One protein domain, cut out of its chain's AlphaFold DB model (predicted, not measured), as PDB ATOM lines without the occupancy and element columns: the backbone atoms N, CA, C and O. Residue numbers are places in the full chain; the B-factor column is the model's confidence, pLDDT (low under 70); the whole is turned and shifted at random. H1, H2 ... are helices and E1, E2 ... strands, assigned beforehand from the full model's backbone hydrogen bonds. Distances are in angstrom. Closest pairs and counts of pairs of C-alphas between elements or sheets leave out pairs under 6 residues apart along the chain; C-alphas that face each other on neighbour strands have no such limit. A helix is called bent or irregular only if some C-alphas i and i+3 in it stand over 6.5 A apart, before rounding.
ATOM      1  N   LYS A 174     108.610  95.853 102.467       73.31
ATOM      2  CA  LYS A 174     107.244  95.316 102.363       73.31
ATOM      3  C   LYS A 174     106.324  95.874 103.450       73.31
ATOM      4  O   LYS A 174     105.166  96.167 103.152       73.31
ATOM      5  N   ILE A 175     106.824  96.035 104.676       81.19
ATOM      6  CA  ILE A 175     106.068  96.608 105.797       81.19
ATOM      7  C   ILE A 175     105.710  98.068 105.506       81.19
ATOM      8  O   ILE A 175     104.531  98.414 105.549       81.19
ATOM      9  N   TYR A 176     106.684  98.902 105.124       79.44
ATOM     10  CA  TYR A 176     106.436 100.309 104.798       79.44
ATOM     11  C   TYR A 176     105.467 100.466 103.624       79.44
ATOM     12  O   TYR A 176     104.545 101.272 103.696       79.44
ATOM     13  N   MET A 177     105.602  99.646 102.577       77.12
ATOM     14  CA  MET A 177     104.689  99.679 101.430       77.12
ATOM     15  C   MET A 177     103.251  99.308 101.816       77.12
ATOM     16  O   MET A 177     102.299  99.951 101.376       77.12
ATOM     17  N   LYS A 178     103.070  98.275 102.649       81.38
ATOM     18  CA  LYS A 178     101.741  97.916 103.164       81.38
ATOM     19  C   LYS A 178     101.168  99.022 104.048       81.38
ATOM     20  O   LYS A 178     100.004  99.364 103.875       81.38
ATOM     21  N   ALA A 179     101.977  99.601 104.935       81.12
ATOM     22  CA  ALA A 179     101.557 100.704 105.795       81.12
ATOM     23  C   ALA A 179     101.078 101.904 104.968       81.12
ATOM     24  O   ALA A 179      99.983 102.400 105.200       81.12
ATOM     25  N   ILE A 180     101.833 102.305 103.941       80.12
ATOM     26  CA  ILE A 180     101.441 103.378 103.016       80.12
ATOM     27  C   ILE A 180     100.087 103.078 102.359       80.12
ATOM     28  O   ILE A 180      99.219 103.944 102.340       80.12
ATOM     29  N   LYS A 181      99.867 101.853 101.859       79.69
ATOM     30  CA  LYS A 181      98.577 101.464 101.259       79.69
ATOM     31  C   LYS A 181      97.422 101.568 102.255       79.69
ATOM     32  O   LYS A 181      96.364 102.070 101.895       79.69
ATOM     33  N   ILE A 182      97.637 101.120 103.492       83.69
ATOM     34  CA  ILE A 182      96.644 101.216 104.567       83.69
ATOM     35  C   ILE A 182      96.342 102.686 104.872       83.69
ATOM     36  O   ILE A 182      95.180 103.069 104.898       83.69
ATOM     37  N   PHE A 183      97.359 103.532 105.036       80.88
ATOM     38  CA  PHE A 183      97.151 104.947 105.340       80.88
ATOM     39  C   PHE A 183      96.513 105.723 104.184       80.88
ATOM     40  O   PHE A 183      95.646 106.552 104.438       80.88
ATOM     41  N   ASN A 184      96.852 105.414 102.930       77.31
ATOM     42  CA  ASN A 184      96.163 105.973 101.764       77.31
ATOM     43  C   ASN A 184      94.695 105.533 101.710       77.31
ATOM     44  O   ASN A 184      93.831 106.344 101.392       77.31
ATOM     45  N   PHE A 185      94.396 104.276 102.048       81.44
ATOM     46  CA  PHE A 185      93.019 103.792 102.141       81.44
ATOM     47  C   PHE A 185      92.238 104.505 103.253       81.44
ATOM     48  O   PHE A 185      91.118 104.954 103.030       81.44
ATOM     49  N   ILE A 186      92.847 104.670 104.430       81.12
ATOM     50  CA  ILE A 186      92.265 105.428 105.544       81.12
ATOM     51  C   ILE A 186      92.023 106.884 105.122       81.12
ATOM     52  O   ILE A 186      90.974 107.452 105.399       81.12
ATOM     53  N   LEU A 187      92.967 107.498 104.414       76.81
ATOM     54  CA  LEU A 187      92.826 108.876 103.966       76.81
ATOM     55  C   LEU A 187      91.731 109.012 102.896       76.81
ATOM     56  O   LEU A 187      90.918 109.929 102.991       76.81
ATOM     57  N   TYR A 188      91.631 108.069 101.955       77.62
ATOM     58  CA  TYR A 188      90.501 107.979 101.023       77.62
ATOM     59  C   TYR A 188      89.162 107.894 101.767       77.62
ATOM     60  O   TYR A 188      88.212 108.587 101.409       77.62
ATOM     61  N   PHE A 189      89.107 107.103 102.840       78.69
ATOM     62  CA  PHE A 189      87.916 106.948 103.669       78.69
ATOM     63  C   PHE A 189      87.465 108.274 104.314       78.69
ATOM     64  O   PHE A 189      86.275 108.580 104.302       78.69
ATOM     65  N   PHE A 190      88.397 109.093 104.816       75.25
ATOM     66  CA  PHE A 190      88.080 110.377 105.462       75.25
ATOM     67  C   PHE A 190      87.900 111.551 104.487       75.25
ATOM     68  O   PHE A 190      87.028 112.390 104.691       75.25
ATOM     69  N   ALA A 191      88.731 111.648 103.448       71.69
ATOM     70  CA  ALA A 191      88.793 112.813 102.560       71.69
ATOM     71  C   ALA A 191      88.034 112.617 101.238       71.69
ATOM     72  O   ALA A 191      87.796 113.586 100.510       71.69
ATOM     73  N   GLY A 192      87.676 111.374 100.895       66.00
ATOM     74  CA  GLY A 192      87.011 111.035  99.634       66.00
ATOM     75  C   GLY A 192      87.883 111.268  98.404       66.00
ATOM     76  O   GLY A 192      87.408 111.148  97.279       66.00
ATOM     77  N   GLU A 193      89.146 111.639  98.600       63.12
ATOM     78  CA  GLU A 193      90.123 111.790  97.536       63.12
ATOM     79  C   GLU A 193      90.816 110.457  97.363       63.12
ATOM     80  O   GLU A 193      91.445 109.954  98.299       63.12
ATOM     81  N   LYS A 194      90.762 109.897  96.148       56.56
ATOM     82  CA  LYS A 194      91.863 109.042  95.716       56.56
ATOM     83  C   LYS A 194      93.064 109.972  95.667       56.56
ATOM     84  O   LYS A 194      93.342 110.588  94.642       56.56
ATOM     85  N   ILE A 195      93.778 110.081  96.784       53.84
ATOM     86  CA  ILE A 195      95.186 110.399  96.708       53.84
ATOM     87  C   ILE A 195      95.755 109.170  96.013       53.84
ATOM     88  O   ILE A 195      96.146 108.191  96.650       53.84
ATOM     89  N   GLU A 196      95.744 109.198  94.675       48.91
ATOM     90  CA  GLU A 196      96.847 108.629  93.932       48.91
ATOM     91  C   GLU A 196      98.034 109.318  94.553       48.91
ATOM     92  O   GLU A 196      98.415 110.440  94.210       48.91
ATOM     93  N   SER A 197      98.569 108.666  95.584       44.19
ATOM     94  CA  SER A 197      99.899 108.946  96.011       44.19
ATOM     95  C   SER A 197     100.626 108.941  94.696       44.19
ATOM     96  O   SER A 197     100.605 107.929  93.985       44.19
ATOM     97  N   LYS A 198     101.221 110.077  94.360       42.34
ATOM     98  CA  LYS A 198     102.470 110.049  93.650       42.34
ATOM     99  C   LYS A 198     103.345 109.092  94.480       42.34
ATOM    100  O   LYS A 198     104.232 109.511  95.210       42.34
ATOM    101  N   VAL A 199     103.170 107.779  94.291       39.22
ATOM    102  CA  VAL A 199     104.197 106.957  93.695       39.22
ATOM    103  C   VAL A 199     104.652 107.835  92.547       39.22
ATOM    104  O   VAL A 199     104.147 107.762  91.434       39.22
ATOM    105  N   LEU A 200     105.493 108.828  92.873       37.88
ATOM    106  CA  LEU A 200     106.368 109.414  91.908       37.88
ATOM    107  C   LEU A 200     106.904 108.149  91.288       37.88
ATOM    108  O   LEU A 200     107.519 107.336  91.988       37.88
ATOM    109  N   ASN A 201     106.548 107.941  90.029       33.28
ATOM    110  CA  ASN A 201     107.257 107.050  89.157       33.28
ATOM    111  C   ASN A 201     108.690 107.611  89.067       33.28
ATOM    112  O   ASN A 201     109.176 107.940  87.999       33.28
ATOM    113  N   PHE A 202     109.419 107.663  90.184       37.50
ATOM    114  CA  PHE A 202     110.702 107.020  90.274       37.50
ATOM    115  C   PHE A 202     110.427 105.544  89.985       37.50
ATOM    116  O   PHE A 202     110.496 104.679  90.857       37.50
ATOM    117  N   ASN A 203     110.116 105.275  88.709       31.98
ATOM    118  CA  ASN A 203     110.705 104.147  88.036       31.98
ATOM    119  C   ASN A 203     112.115 104.092  88.592       31.98
ATOM    120  O   ASN A 203     112.843 105.089  88.546       31.98
ATOM    121  N   ILE A 204     112.426 102.971  89.228       35.69
ATOM    122  CA  ILE A 204     113.793 102.518  89.390       35.69
ATOM    123  C   ILE A 204     114.431 102.832  88.039       35.69
ATOM    124  O   ILE A 204     114.045 102.238  87.032       35.69
ATOM    125  N   LEU A 205     115.228 103.901  87.986       31.19
ATOM    126  CA  LEU A 205     115.939 104.286  86.787       31.19
ATOM    127  C   LEU A 205     116.852 103.094  86.542       31.19
ATOM    128  O   LEU A 205     117.869 102.940  87.209       31.19
ATOM    129  N   ASN A 206     116.440 102.207  85.638       30.19
ATOM    130  CA  ASN A 206     117.390 101.446  84.861       30.19
ATOM    131  C   ASN A 206     118.227 102.525  84.179       30.19
ATOM    132  O   ASN A 206     117.766 103.181  83.247       30.19
ATOM    133  N   GLU A 207     119.402 102.777  84.739       31.56
ATOM    134  CA  GLU A 207     120.308 103.890  84.453       31.56
ATOM    135  C   GLU A 207     120.915 103.849  83.038       31.56
ATOM    136  O   GLU A 207     121.980 104.402  82.807       31.56
ATOM    137  N   VAL A 208     120.266 103.200  82.065       29.28
ATOM    138  CA  VAL A 208     120.882 102.939  80.760       29.28
ATOM    139  C   VAL A 208     120.214 103.678  79.600       29.28
ATOM    140  O   VAL A 208     120.925 104.001  78.661       29.28
ATOM    141  N   PHE A 209     118.933 104.074  79.643       26.31
ATOM    142  CA  PHE A 209     118.363 104.893  78.552       26.31
ATOM    143  C   PHE A 209     117.216 105.813  79.010       26.31
ATOM    144  O   PHE A 209     116.209 105.318  79.523       26.31
ATOM    145  N   THR A 220      91.442 112.713  86.850       41.81
ATOM    146  CA  THR A 220      90.626 112.795  88.063       41.81
ATOM    147  C   THR A 220      89.235 112.294  87.687       41.81
ATOM    148  O   THR A 220      88.544 112.947  86.909       41.81
ATOM    149  N   GLU A 221      88.850 111.109  88.165       44.72
ATOM    150  CA  GLU A 221      87.446 110.688  88.154       44.72
ATOM    151  C   GLU A 221      86.621 111.799  88.822       44.72
ATOM    152  O   GLU A 221      86.986 112.273  89.902       44.72
ATOM    153  N   GLU A 222      85.553 112.254  88.163       48.75
ATOM    154  CA  GLU A 222      84.639 113.242  88.734       48.75
ATOM    155  C   GLU A 222      84.052 112.678  90.030       48.75
ATOM    156  O   GLU A 222      83.266 111.731  90.035       48.75
ATOM    157  N   VAL A 223      84.486 113.242  91.154       58.03
ATOM    158  CA  VAL A 223      83.977 112.883  92.473       58.03
ATOM    159  C   VAL A 223      82.527 113.347  92.544       58.03
ATOM    160  O   VAL A 223      82.249 114.540  92.410       58.03
ATOM    161  N   SER A 224      81.601 112.414  92.762       65.00
ATOM    162  CA  SER A 224      80.196 112.742  92.980       65.00
ATOM    163  C   SER A 224      80.060 113.594  94.246       65.00
ATOM    164  O   SER A 224      80.339 113.161  95.370       65.00
ATOM    165  N   ASN A 225      79.669 114.851  94.048       76.50
ATOM    166  CA  ASN A 225      79.339 115.767  95.129       76.50
ATOM    167  C   ASN A 225      77.834 115.715  95.382       76.50
ATOM    168  O   ASN A 225      77.041 115.626  94.446       76.50
ATOM    169  N   VAL A 226      77.452 115.791  96.649       79.56
ATOM    170  CA  VAL A 226      76.064 115.846  97.103       79.56
ATOM    171  C   VAL A 226      75.841 117.178  97.806       79.56
ATOM    172  O   VAL A 226      76.760 117.724  98.419       79.56
ATOM    173  N   ASP A 227      74.633 117.718  97.678       79.56
ATOM    174  CA  ASP A 227      74.215 118.889  98.439       79.56
ATOM    175  C   ASP A 227      73.886 118.474  99.880       79.56
ATOM    176  O   ASP A 227      73.008 117.643 100.121       79.56
ATOM    177  N   PHE A 228      74.627 119.025 100.834       79.25
ATOM    178  CA  PHE A 228      74.438 118.812 102.260       79.25
ATOM    179  C   PHE A 228      74.265 120.169 102.942       79.25
ATOM    180  O   PHE A 228      75.230 120.913 103.111       79.25
ATOM    181  N   PHE A 229      73.026 120.503 103.314       76.19
ATOM    182  CA  PHE A 229      72.663 121.801 103.900       76.19
ATOM    183  C   PHE A 229      73.113 123.020 103.058       76.19
ATOM    184  O   PHE A 229      73.552 124.027 103.609       76.19
ATOM    185  N   GLY A 230      73.024 122.941 101.725       73.81
ATOM    186  CA  GLY A 230      73.434 124.009 100.803       73.81
ATOM    187  C   GLY A 230      74.933 124.015 100.481       73.81
ATOM    188  O   GLY A 230      75.397 124.861  99.712       73.81
ATOM    189  N   LEU A 231      75.708 123.090 101.057       77.50
ATOM    190  CA  LEU A 231      77.136 122.927 100.802       77.50
ATOM    191  C   LEU A 231      77.371 121.722  99.889       77.50
ATOM    192  O   LEU A 231      76.932 120.609 100.171       77.50
ATOM    193  N   LYS A 232      78.138 121.922  98.813       80.50
ATOM    194  CA  LYS A 232      78.603 120.818  97.963       80.50
ATOM    195  C   LYS A 232      79.692 120.041  98.697       80.50
ATOM    196  O   LYS A 232      80.812 120.531  98.837       80.50
ATOM    197  N   VAL A 233      79.372 118.831  99.143       80.44
ATOM    198  CA  VAL A 233      80.298 117.957  99.874       80.44
ATOM    199  C   VAL A 233      80.501 116.635  99.143       80.44
ATOM    200  O   VAL A 233      79.636 116.168  98.406       80.44
ATOM    201  N   LYS A 234      81.658 116.006  99.352       80.75
ATOM    202  CA  LYS A 234      81.983 114.718  98.729       80.75
ATOM    203  C   LYS A 234      81.132 113.601  99.330       80.75
ATOM    204  O   LYS A 234      81.012 113.502 100.551       80.75
ATOM    205  N   TYR A 235      80.614 112.717  98.479       80.56
ATOM    206  CA  TYR A 235      79.718 111.632  98.891       80.56
ATOM    207  C   TYR A 235      80.340 110.663  99.912       80.56
ATOM    208  O   TYR A 235      79.733 110.371 100.939       80.56
ATOM    209  N   VAL A 236      81.561 110.174  99.658       79.56
ATOM    210  CA  VAL A 236      82.195 109.118 100.477       79.56
ATOM    211  C   VAL A 236      82.468 109.569 101.926       79.56
ATOM    212  O   VAL A 236      82.051 108.860 102.846       79.56
ATOM    213  N   PRO A 237      83.084 110.741 102.184       82.00
ATOM    214  CA  PRO A 237      83.239 111.267 103.539       82.00
ATOM    215  C   PRO A 237      81.914 111.474 104.262       82.00
ATOM    216  O   PRO A 237      81.808 111.156 105.442       82.00
ATOM    217  N   LEU A 238      80.893 111.978 103.563       84.44
ATOM    218  CA  LEU A 238      79.581 112.226 104.154       84.44
ATOM    219  C   LEU A 238      78.881 110.922 104.553       84.44
ATOM    220  O   LEU A 238      78.350 110.813 105.660       84.44
ATOM    221  N   PHE A 239      78.898 109.922 103.670       83.88
ATOM    222  CA  PHE A 239      78.308 108.612 103.931       83.88
ATOM    223  C   PHE A 239      78.997 107.907 105.105       83.88
ATOM    224  O   PHE A 239      78.332 107.424 106.020       83.88
ATOM    225  N   THR A 240      80.333 107.886 105.115       83.50
ATOM    226  CA  THR A 240      81.119 107.255 106.189       83.50
ATOM    227  C   THR A 240      80.930 107.959 107.527       83.50
ATOM    228  O   THR A 240      80.693 107.294 108.534       83.50
ATOM    229  N   TYR A 241      80.950 109.292 107.534       88.06
ATOM    230  CA  TYR A 241      80.619 110.106 108.700       88.06
ATOM    231  C   TYR A 241      79.231 109.762 109.254       88.06
ATOM    232  O   TYR A 241      79.086 109.500 110.448       88.06
ATOM    233  N   SER A 242      78.221 109.699 108.385       87.00
ATOM    234  CA  SER A 242      76.843 109.388 108.780       87.00
ATOM    235  C   SER A 242      76.735 107.984 109.379       87.00
ATOM    236  O   SER A 242      76.130 107.803 110.432       87.00
ATOM    237  N   LEU A 243      77.387 106.996 108.759       87.56
ATOM    238  CA  LEU A 243      77.434 105.625 109.261       87.56
ATOM    239  C   LEU A 243      78.121 105.535 110.632       87.56
ATOM    240  O   LEU A 243      77.607 104.872 111.530       87.56
ATOM    241  N   LEU A 244      79.251 106.223 110.821       87.25
ATOM    242  CA  LEU A 244      79.955 106.272 112.105       87.25
ATOM    243  C   LEU A 244      79.114 106.932 113.196       87.25
ATOM    244  O   LEU A 244      79.090 106.434 114.320       87.25
ATOM    245  N   HIS A 245      78.389 108.004 112.872       87.25
ATOM    246  CA  HIS A 245      77.448 108.622 113.803       87.25
ATOM    247  C   HIS A 245      76.316 107.675 114.192       87.25
ATOM    248  O   HIS A 245      75.979 107.603 115.371       87.25
ATOM    249  N   ILE A 246      75.768 106.914 113.241       87.00
ATOM    250  CA  ILE A 246      74.739 105.902 113.515       87.00
ATOM    251  C   ILE A 246      75.294 104.806 114.434       87.00
ATOM    252  O   ILE A 246      74.675 104.481 115.444       87.00
ATOM    253  N   ILE A 247      76.481 104.269 114.134       88.12
ATOM    254  CA  ILE A 247      77.140 103.252 114.970       88.12
ATOM    255  C   ILE A 247      77.394 103.798 116.378       88.12
ATOM    256  O   ILE A 247      77.055 103.146 117.363       88.12
ATOM    257  N   GLY A 248      77.954 105.004 116.481       85.44
ATOM    258  CA  GLY A 248      78.196 105.670 117.757       85.44
ATOM    259  C   GLY A 248      76.902 105.855 118.543       85.44
ATOM    260  O   GLY A 248      76.844 105.493 119.714       85.44
ATOM    261  N   TYR A 249      75.844 106.332 117.888       84.19
ATOM    262  CA  TYR A 249      74.521 106.469 118.487       84.19
ATOM    263  C   TYR A 249      74.018 105.137 119.056       84.19
ATOM    264  O   TYR A 249      73.640 105.091 120.226       84.19
ATOM    265  N   PHE A 250      74.093 104.043 118.288       85.81
ATOM    266  CA  PHE A 250      73.720 102.708 118.765       85.81
ATOM    267  C   PHE A 250      74.550 102.262 119.971       85.81
ATOM    268  O   PHE A 250      73.980 101.757 120.935       85.81
ATOM    269  N   ILE A 251      75.869 102.475 119.957       87.19
ATOM    270  CA  ILE A 251      76.762 102.124 121.072       87.19
ATOM    271  C   ILE A 251      76.389 102.925 122.328       87.19
ATOM    272  O   ILE A 251      76.128 102.341 123.380       87.19
ATOM    273  N   PHE A 252      76.310 104.254 122.236       85.00
ATOM    274  CA  PHE A 252      75.982 105.110 123.382       85.00
ATOM    275  C   PHE A 252      74.573 104.850 123.921       85.00
ATOM    276  O   PHE A 252      74.361 104.919 125.135       85.00
ATOM    277  N   TYR A 253      73.626 104.521 123.039       82.25
ATOM    278  CA  TYR A 253      72.270 104.142 123.414       82.25
ATOM    279  C   TYR A 253      72.247 102.785 124.129       82.25
ATOM    280  O   TYR A 253      71.699 102.684 125.225       82.25
ATOM    281  N   TYR A 254      72.899 101.764 123.558       86.94
ATOM    282  CA  TYR A 254      72.968 100.411 124.116       86.94
ATOM    283  C   TYR A 254      73.603 100.395 125.510       86.94
ATOM    284  O   TYR A 254      73.050  99.813 126.440       86.94
ATOM    285  N   PHE A 255      74.724 101.099 125.684       87.88
ATOM    286  CA  PHE A 255      75.402 101.188 126.976       87.88
ATOM    287  C   PHE A 255      74.798 102.237 127.926       87.88
ATOM    288  O   PHE A 255      75.252 102.361 129.062       87.88
ATOM    289  N   LYS A 256      73.773 102.989 127.498       80.44
ATOM    290  CA  LYS A 256      73.130 104.072 128.268       80.44
ATOM    291  C   LYS A 256      74.107 105.148 128.773       80.44
ATOM    292  O   LYS A 256      73.861 105.772 129.802       80.44
ATOM    293  N   ILE A 257      75.189 105.413 128.036       83.88
ATOM    294  CA  ILE A 257      76.257 106.358 128.433       83.88
ATOM    295  C   ILE A 257      75.974 107.781 127.914       83.88
ATOM    296  O   ILE A 257      76.835 108.647 127.973       83.88
ATOM    297  N   PHE A 258      74.772 108.067 127.396       76.06
ATOM    298  CA  PHE A 258      74.468 109.375 126.807       76.06
ATOM    299  C   PHE A 258      74.691 110.530 127.803       76.06
ATOM    300  O   PHE A 258      73.896 110.685 128.738       76.06
ATOM    301  N   PRO A 259      75.712 111.381 127.590       80.31
ATOM    302  CA  PRO A 259      75.955 112.537 128.436       80.31
ATOM    303  C   PRO A 259      74.802 113.537 128.311       80.31
ATOM    304  O   PRO A 259      74.302 113.779 127.210       80.31
ATOM    305  N   ASN A 260      74.402 114.167 129.419       80.31
ATOM    306  CA  ASN A 260      73.264 115.096 129.435       80.31
ATOM    307  C   ASN A 260      73.436 116.287 128.474       80.31
ATOM    308  O   ASN A 260      72.468 116.709 127.853       80.31
ATOM    309  N   TRP A 261      74.662 116.782 128.288       80.75
ATOM    310  CA  TRP A 261      74.944 117.882 127.360       80.75
ATOM    311  C   TRP A 261      74.748 117.489 125.883       80.75
ATOM    312  O   TRP A 261      74.308 118.314 125.090       80.75
ATOM    313  N   ILE A 262      74.993 116.225 125.503       78.12
ATOM    314  CA  ILE A 262      74.725 115.732 124.138       78.12
ATOM    315  C   ILE A 262      73.218 115.647 123.890       78.12
ATOM    316  O   ILE A 262      72.758 116.024 122.817       78.12
ATOM    317  N   LYS A 263      72.440 115.192 124.884       78.00
ATOM    318  CA  LYS A 263      70.972 115.151 124.779       78.00
ATOM    319  C   LYS A 263      70.401 116.544 124.531       78.00
ATOM    320  O   LYS A 263      69.631 116.718 123.598       78.00
ATOM    321  N   GLN A 264      70.875 117.536 125.286       82.12
ATOM    322  CA  GLN A 264      70.488 118.935 125.093       82.12
ATOM    323  C   GLN A 264      70.829 119.427 123.679       82.12
ATOM    324  O   GLN A 264      69.974 119.993 123.013       82.12
ATOM    325  N   ILE A 265      72.035 119.162 123.165       82.44
ATOM    326  CA  ILE A 265      72.407 119.549 121.790       82.44
ATOM    327  C   ILE A 265      71.466 118.928 120.742       82.44
ATOM    328  O   ILE A 265      71.120 119.608 119.776       82.44
ATOM    329  N   LEU A 266      71.050 117.670 120.936       79.88
ATOM    330  CA  LEU A 266      70.166 116.933 120.022       79.88
ATOM    331  C   LEU A 266      68.687 117.352 120.108       79.88
ATOM    332  O   LEU A 266      67.958 117.201 119.133       79.88
ATOM    333  N   GLU A 267      68.233 117.872 121.250       82.88
ATOM    334  CA  GLU A 267      66.860 118.372 121.434       82.88
ATOM    335  C   GLU A 267      66.637 119.733 120.753       82.88
ATOM    336  O   GLU A 267      65.523 120.054 120.334       82.88
ATOM    337  N   TYR A 268      67.697 120.533 120.591       87.44
ATOM    338  CA  TYR A 268      67.636 121.823 119.906       87.44
ATOM    339  C   TYR A 268      68.069 121.702 118.438       87.44
ATOM    340  O   TYR A 268      69.259 121.596 118.134       87.44
ATOM    341  N   ASN A 269      67.113 121.838 117.511       80.31
ATOM    342  CA  ASN A 269      67.334 121.712 116.060       80.31
ATOM    343  C   ASN A 269      68.518 122.545 115.530       80.31
ATOM    344  O   ASN A 269      69.327 122.053 114.747       80.31
ATOM    345  N   PHE A 270      68.661 123.799 115.973       83.69
ATOM    346  CA  PHE A 270      69.759 124.672 115.542       83.69
ATOM    347  C   PHE A 270      71.131 124.185 116.038       83.69
ATOM    348  O   PHE A 270      72.086 124.115 115.262       83.69
ATOM    349  N   LEU A 271      71.222 123.793 117.314       84.00
ATOM    350  CA  LEU A 271      72.453 123.257 117.903       84.00
ATOM    351  C   LEU A 271      72.832 121.912 117.283       84.00
ATOM    352  O   LEU A 271      74.015 121.654 117.082       84.00
ATOM    353  N   THR A 272      71.845 121.098 116.908       83.88
ATOM    354  CA  THR A 272      72.058 119.845 116.178       83.88
ATOM    355  C   THR A 272      72.687 120.095 114.809       83.88
ATOM    356  O   THR A 272      73.661 119.434 114.457       83.88
ATOM    357  N   VAL A 273      72.189 121.075 114.045       84.00
ATOM    358  CA  VAL A 273      72.766 121.426 112.734       84.00
ATOM    359  C   VAL A 273      74.203 121.935 112.885       84.00
ATOM    360  O   VAL A 273      75.089 121.477 112.164       84.00
ATOM    361  N   ILE A 274      74.467 122.823 113.853       86.44
ATOM    362  CA  ILE A 274      75.829 123.308 114.138       86.44
ATOM    363  C   ILE A 274      76.751 122.162 114.545       86.44
ATOM    364  O   ILE A 274      77.879 122.083 114.053       86.44
ATOM    365  N   TYR A 275      76.283 121.282 115.430       87.62
ATOM    366  CA  TYR A 275      77.013 120.095 115.854       87.62
ATOM    367  C   TYR A 275      77.416 119.267 114.642       87.62
ATOM    368  O   TYR A 275      78.608 119.068 114.447       87.62
ATOM    369  N   VAL A 276      76.454 118.892 113.792       87.56
ATOM    370  CA  VAL A 276      76.691 118.058 112.608       87.56
ATOM    371  C   VAL A 276      77.683 118.708 111.641       87.56
ATOM    372  O   VAL A 276      78.601 118.034 111.177       87.56
ATOM    373  N   LEU A 277      77.546 120.006 111.354       85.75
ATOM    374  CA  LEU A 277      78.482 120.719 110.476       85.75
ATOM    375  C   LEU A 277      79.893 120.781 111.076       85.75
ATOM    376  O   LEU A 277      80.877 120.530 110.379       85.75
ATOM    377  N   THR A 278      80.001 121.073 112.373       86.00
ATOM    378  CA  THR A 278      81.289 121.207 113.067       86.00
ATOM    379  C   THR A 278      81.989 119.858 113.199       86.00
ATOM    380  O   THR A 278      83.173 119.749 112.882       86.00
ATOM    381  N   SER A 279      81.282 118.802 113.610       88.25
ATOM    382  CA  SER A 279      81.855 117.458 113.721       88.25
ATOM    383  C   SER A 279      82.227 116.888 112.359       88.25
ATOM    384  O   SER A 279      83.288 116.278 112.242       88.25
ATOM    385  N   TYR A 280      81.431 117.139 111.316       86.38
ATOM    386  CA  TYR A 280      81.788 116.766 109.948       86.38
ATOM    387  C   TYR A 280      83.049 117.498 109.458       86.38
ATOM    388  O   TYR A 280      83.948 116.891 108.867       86.38
ATOM    389  N   PHE A 281      83.173 118.795 109.753       84.12
ATOM    390  CA  PHE A 281      84.369 119.565 109.416       84.12
ATOM    391  C   PHE A 281      85.618 119.042 110.140       84.12
ATOM    392  O   PHE A 281      86.673 118.878 109.524       84.12
ATOM    393  N   LEU A 282      85.509 118.724 111.435       84.44
ATOM    394  CA  LEU A 282      86.604 118.124 112.203       84.44
ATOM    395  C   LEU A 282      86.977 116.733 111.666       84.44
ATOM    396  O   LEU A 282      88.164 116.445 111.502       84.44
ATOM    397  N   TYR A 283      85.979 115.911 111.331       84.62
ATOM    398  CA  TYR A 283      86.147 114.574 110.753       84.62
ATOM    399  C   TYR A 283      86.893 114.602 109.416       84.62
ATOM    400  O   TYR A 283      87.748 113.759 109.166       84.62
ATOM    401  N   THR A 284      86.612 115.586 108.565       77.69
ATOM    402  CA  THR A 284      87.260 115.713 107.250       77.69
ATOM    403  C   THR A 284      88.625 116.406 107.322       77.69
ATOM    404  O   THR A 284      89.531 116.069 106.561       77.69
ATOM    405  N   SER A 285      88.817 117.343 108.257       76.19
ATOM    406  CA  SER A 285      90.008 118.206 108.293       76.19
ATOM    407  C   SER A 285      91.157 117.675 109.154       76.19
ATOM    408  O   SER A 285      92.324 117.869 108.805       76.19
ATOM    409  N   ILE A 286      90.873 117.040 110.296       78.81
ATOM    410  CA  ILE A 286      91.918 116.611 111.245       78.81
ATOM    411  C   ILE A 286      92.684 115.378 110.742       78.81
ATOM    412  O   ILE A 286      93.920 115.423 110.736       78.81
ATOM    413  N   PRO A 287      92.023 114.297 110.276       76.25
ATOM    414  CA  PRO A 287      92.726 113.095 109.839       76.25
ATOM    415  C   PRO A 287      93.671 113.367 108.671       76.25
ATOM    416  O   PRO A 287      94.813 112.921 108.701       76.25
ATOM    417  N   ALA A 288      93.250 114.165 107.684       71.75
ATOM    418  CA  ALA A 288      94.093 114.526 106.547       71.75
ATOM    419  C   ALA A 288      95.373 115.264 106.984       71.75
ATOM    420  O   ALA A 288      96.469 114.917 106.538       71.75
ATOM    421  N   LYS A 289      95.262 116.225 107.915       77.19
ATOM    422  CA  LYS A 289      96.413 116.977 108.448       77.19
ATOM    423  C   LYS A 289      97.405 116.094 109.209       77.19
ATOM    424  O   LYS A 289      98.603 116.339 109.131       77.19
ATOM    425  N   LEU A 290      96.923 115.076 109.925       78.12
ATOM    426  CA  LEU A 290      97.773 114.171 110.708       78.12
ATOM    427  C   LEU A 290      98.370 113.032 109.871       78.12
ATOM    428  O   LEU A 290      99.521 112.656 110.075       78.12
ATOM    429  N   LEU A 291      97.610 112.480 108.924       75.06
ATOM    430  CA  LEU A 291      98.017 111.314 108.136       75.06
ATOM    431  C   LEU A 291      98.986 111.665 107.003       75.06
ATOM    432  O   LEU A 291      99.907 110.894 106.739       75.06
ATOM    433  N   THR A 292      98.826 112.828 106.367       74.94
ATOM    434  CA  THR A 292      99.708 113.286 105.277       74.94
ATOM    435  C   THR A 292     101.201 113.272 105.657       74.94
ATOM    436  O   THR A 292     101.970 112.602 104.963       74.94
ATOM    437  N   PRO A 293     101.651 113.893 106.769       78.62
ATOM    438  CA  PRO A 293     103.067 113.862 107.149       78.62
ATOM    439  C   PRO A 293     103.567 112.453 107.507       78.62
ATOM    440  O   PRO A 293     104.732 112.131 107.270       78.62
ATOM    441  N   VAL A 294     102.699 111.582 108.037       77.56
ATOM    442  CA  VAL A 294     103.043 110.179 108.328       77.56
ATOM    443  C   VAL A 294     103.286 109.410 107.032       77.56
ATOM    444  O   VAL A 294     104.293 108.711 106.910       77.56
ATOM    445  N   ILE A 295     102.406 109.577 106.043       77.44
ATOM    446  CA  ILE A 295     102.554 108.978 104.714       77.44
ATOM    447  C   ILE A 295     103.867 109.448 104.072       77.44
ATOM    448  O   ILE A 295     104.667 108.618 103.638       77.44
ATOM    449  N   GLU A 296     104.147 110.754 104.077       75.81
ATOM    450  CA  GLU A 296     105.399 111.314 103.546       75.81
ATOM    451  C   GLU A 296     106.647 110.756 104.242       75.81
ATOM    452  O   GLU A 296     107.639 110.413 103.587       75.81
ATOM    453  N   TRP A 297     106.613 110.628 105.570       81.56
ATOM    454  CA  TRP A 297     107.711 110.049 106.337       81.56
ATOM    455  C   TRP A 297     107.956 108.578 105.971       81.56
ATOM    456  O   TRP A 297     109.103 108.191 105.714       81.56
ATOM    457  N   LEU A 298     106.891 107.771 105.874       77.19
ATOM    458  CA  LEU A 298     106.971 106.367 105.456       77.19
ATOM    459  C   LEU A 298     107.555 106.245 104.043       77.19
ATOM    460  O   LEU A 298     108.411 105.390 103.803       77.19
ATOM    461  N   TYR A 299     107.162 107.135 103.127       73.44
ATOM    462  CA  TYR A 299     107.725 107.200 101.777       73.44
ATOM    463  C   TYR A 299     109.228 107.486 101.777       73.44
ATOM    464  O   TYR A 299     109.986 106.799 101.086       73.44
ATOM    465  N   ARG A 300     109.691 108.466 102.563       77.44
ATOM    466  CA  ARG A 300     111.127 108.777 102.674       77.44
ATOM    467  C   ARG A 300     111.916 107.578 103.199       77.44
ATOM    468  O   ARG A 300     112.968 107.253 102.649       77.44
ATOM    469  N   LYS A 301     111.398 106.895 104.225       77.00
ATOM    470  CA  LYS A 301     112.026 105.687 104.784       77.00
ATOM    471  C   LYS A 301     112.067 104.539 103.780       77.00
ATOM    472  O   LYS A 301     113.124 103.931 103.616       77.00
ATOM    473  N   TYR A 302     110.973 104.300 103.060       74.25
ATOM    474  CA  TYR A 302     110.924 103.327 101.969       74.25
ATOM    475  C   TYR A 302     112.000 103.609 100.907       74.25
ATOM    476  O   TYR A 302     112.760 102.708 100.559       74.25
ATOM    477  N   ASN A 303     112.118 104.862 100.452       66.31
ATOM    478  CA  ASN A 303     113.049 105.254  99.390       66.31
ATOM    479  C   ASN A 303     114.527 105.064  99.782       66.31
ATOM    480  O   ASN A 303     115.342 104.603  98.985       66.31
ATOM    481  N   ILE A 304     114.890 105.389 101.028       71.88
ATOM    482  CA  ILE A 304     116.253 105.167 101.540       71.88
ATOM    483  C   ILE A 304     116.594 103.672 101.520       71.88
ATOM    484  O   ILE A 304     117.668 103.288 101.060       71.88
ATOM    485  N   ILE A 305     115.663 102.822 101.965       63.69
ATOM    486  CA  ILE A 305     115.858 101.368 102.005       63.69
ATOM    487  C   ILE A 305     115.943 100.784 100.588       63.69
ATOM    488  O   ILE A 305     116.780  99.917 100.342       63.69
ATOM    489  N   SER A 306     115.145 101.283  99.638       58.03
ATOM    490  CA  SER A 306     115.193 100.825  98.244       58.03
ATOM    491  C   SER A 306     116.447 101.285  97.493       58.03
ATOM    492  O   SER A 306     116.955 100.540  96.666       58.03
ATOM    493  N   LYS A 307     116.993 102.476  97.778       57.38
ATOM    494  CA  LYS A 307     118.224 102.977  97.126       57.38
ATOM    495  C   LYS A 307     119.489 102.236  97.546       57.38
ATOM    496  O   LYS A 307     120.443 102.170  96.776       57.38
ATOM    497  N   LEU A 308     119.491 101.613  98.724       56.66
ATOM    498  CA  LEU A 308     120.584 100.738  99.151       56.66
ATOM    499  C   LEU A 308     120.747  99.501  98.250       56.66
ATOM    500  O   LEU A 308     121.728  98.792  98.420       56.66
ATOM    501  N   VAL A 309     119.825  99.227  97.317       44.81
ATOM    502  CA  VAL A 309     119.857  98.089  96.378       44.81
ATOM    503  C   VAL A 309     120.772  98.334  95.162       44.81
ATOM    504  O   VAL A 309     121.171  97.367  94.527       44.81
TER     505      VAL A 309
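What this domain is: This is residues 174 to 209 and 220 to 309 of the 312 residues of an uncharacterized protein of Treponema denticola H1-T (UniProt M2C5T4). The long, nearly straight helix H4 is the spine of a rod, with H1 along one half, H2 crossing the other and H3 making a corner at its start. A small antiparallel hairpin, E1 and E2, precedes H2. The printed part has 126 residues, mostly helix, and is loose: radius of gyration of the C-alphas 20.0 A, spans 69 by 33 by 19 A.

Where its parts are: Find H1 from C-alpha 174 at (107.244, 95.316, 102.363) to 191, then E1, 225 to 228, E2, 231 to 234, H2, 235 to 254, and H3, 260 to 267. H4, assigned as one helix by its hydrogen bonds, is bent, C-alphas 284 and 287 being 6.6 A apart; its arms are H4a, 269 to 284, and H4b, 287 to 307, which ends with C-alpha 307 at (118.224, 102.977, 97.126).

How they stand to each other: H1 touches H4b at a shallow tilt of 22 degrees, opposite ways; the closest C-alphas, Ile 180 and Ile 295, are 6.0 A apart. In E1 and E2, N 226 and O 233 are within hydrogen-bond range, 2.8 A. So is every O i to N i+4 pair in H1, H2, H3 and H4a, and 15 of 17 in H4b.

The domain as a whole: Residues 210 to 219 are cut out, C-alphas 209 and 220 being 30.4 A apart; 29 residues, among them 192 to 209, have pLDDT under 70.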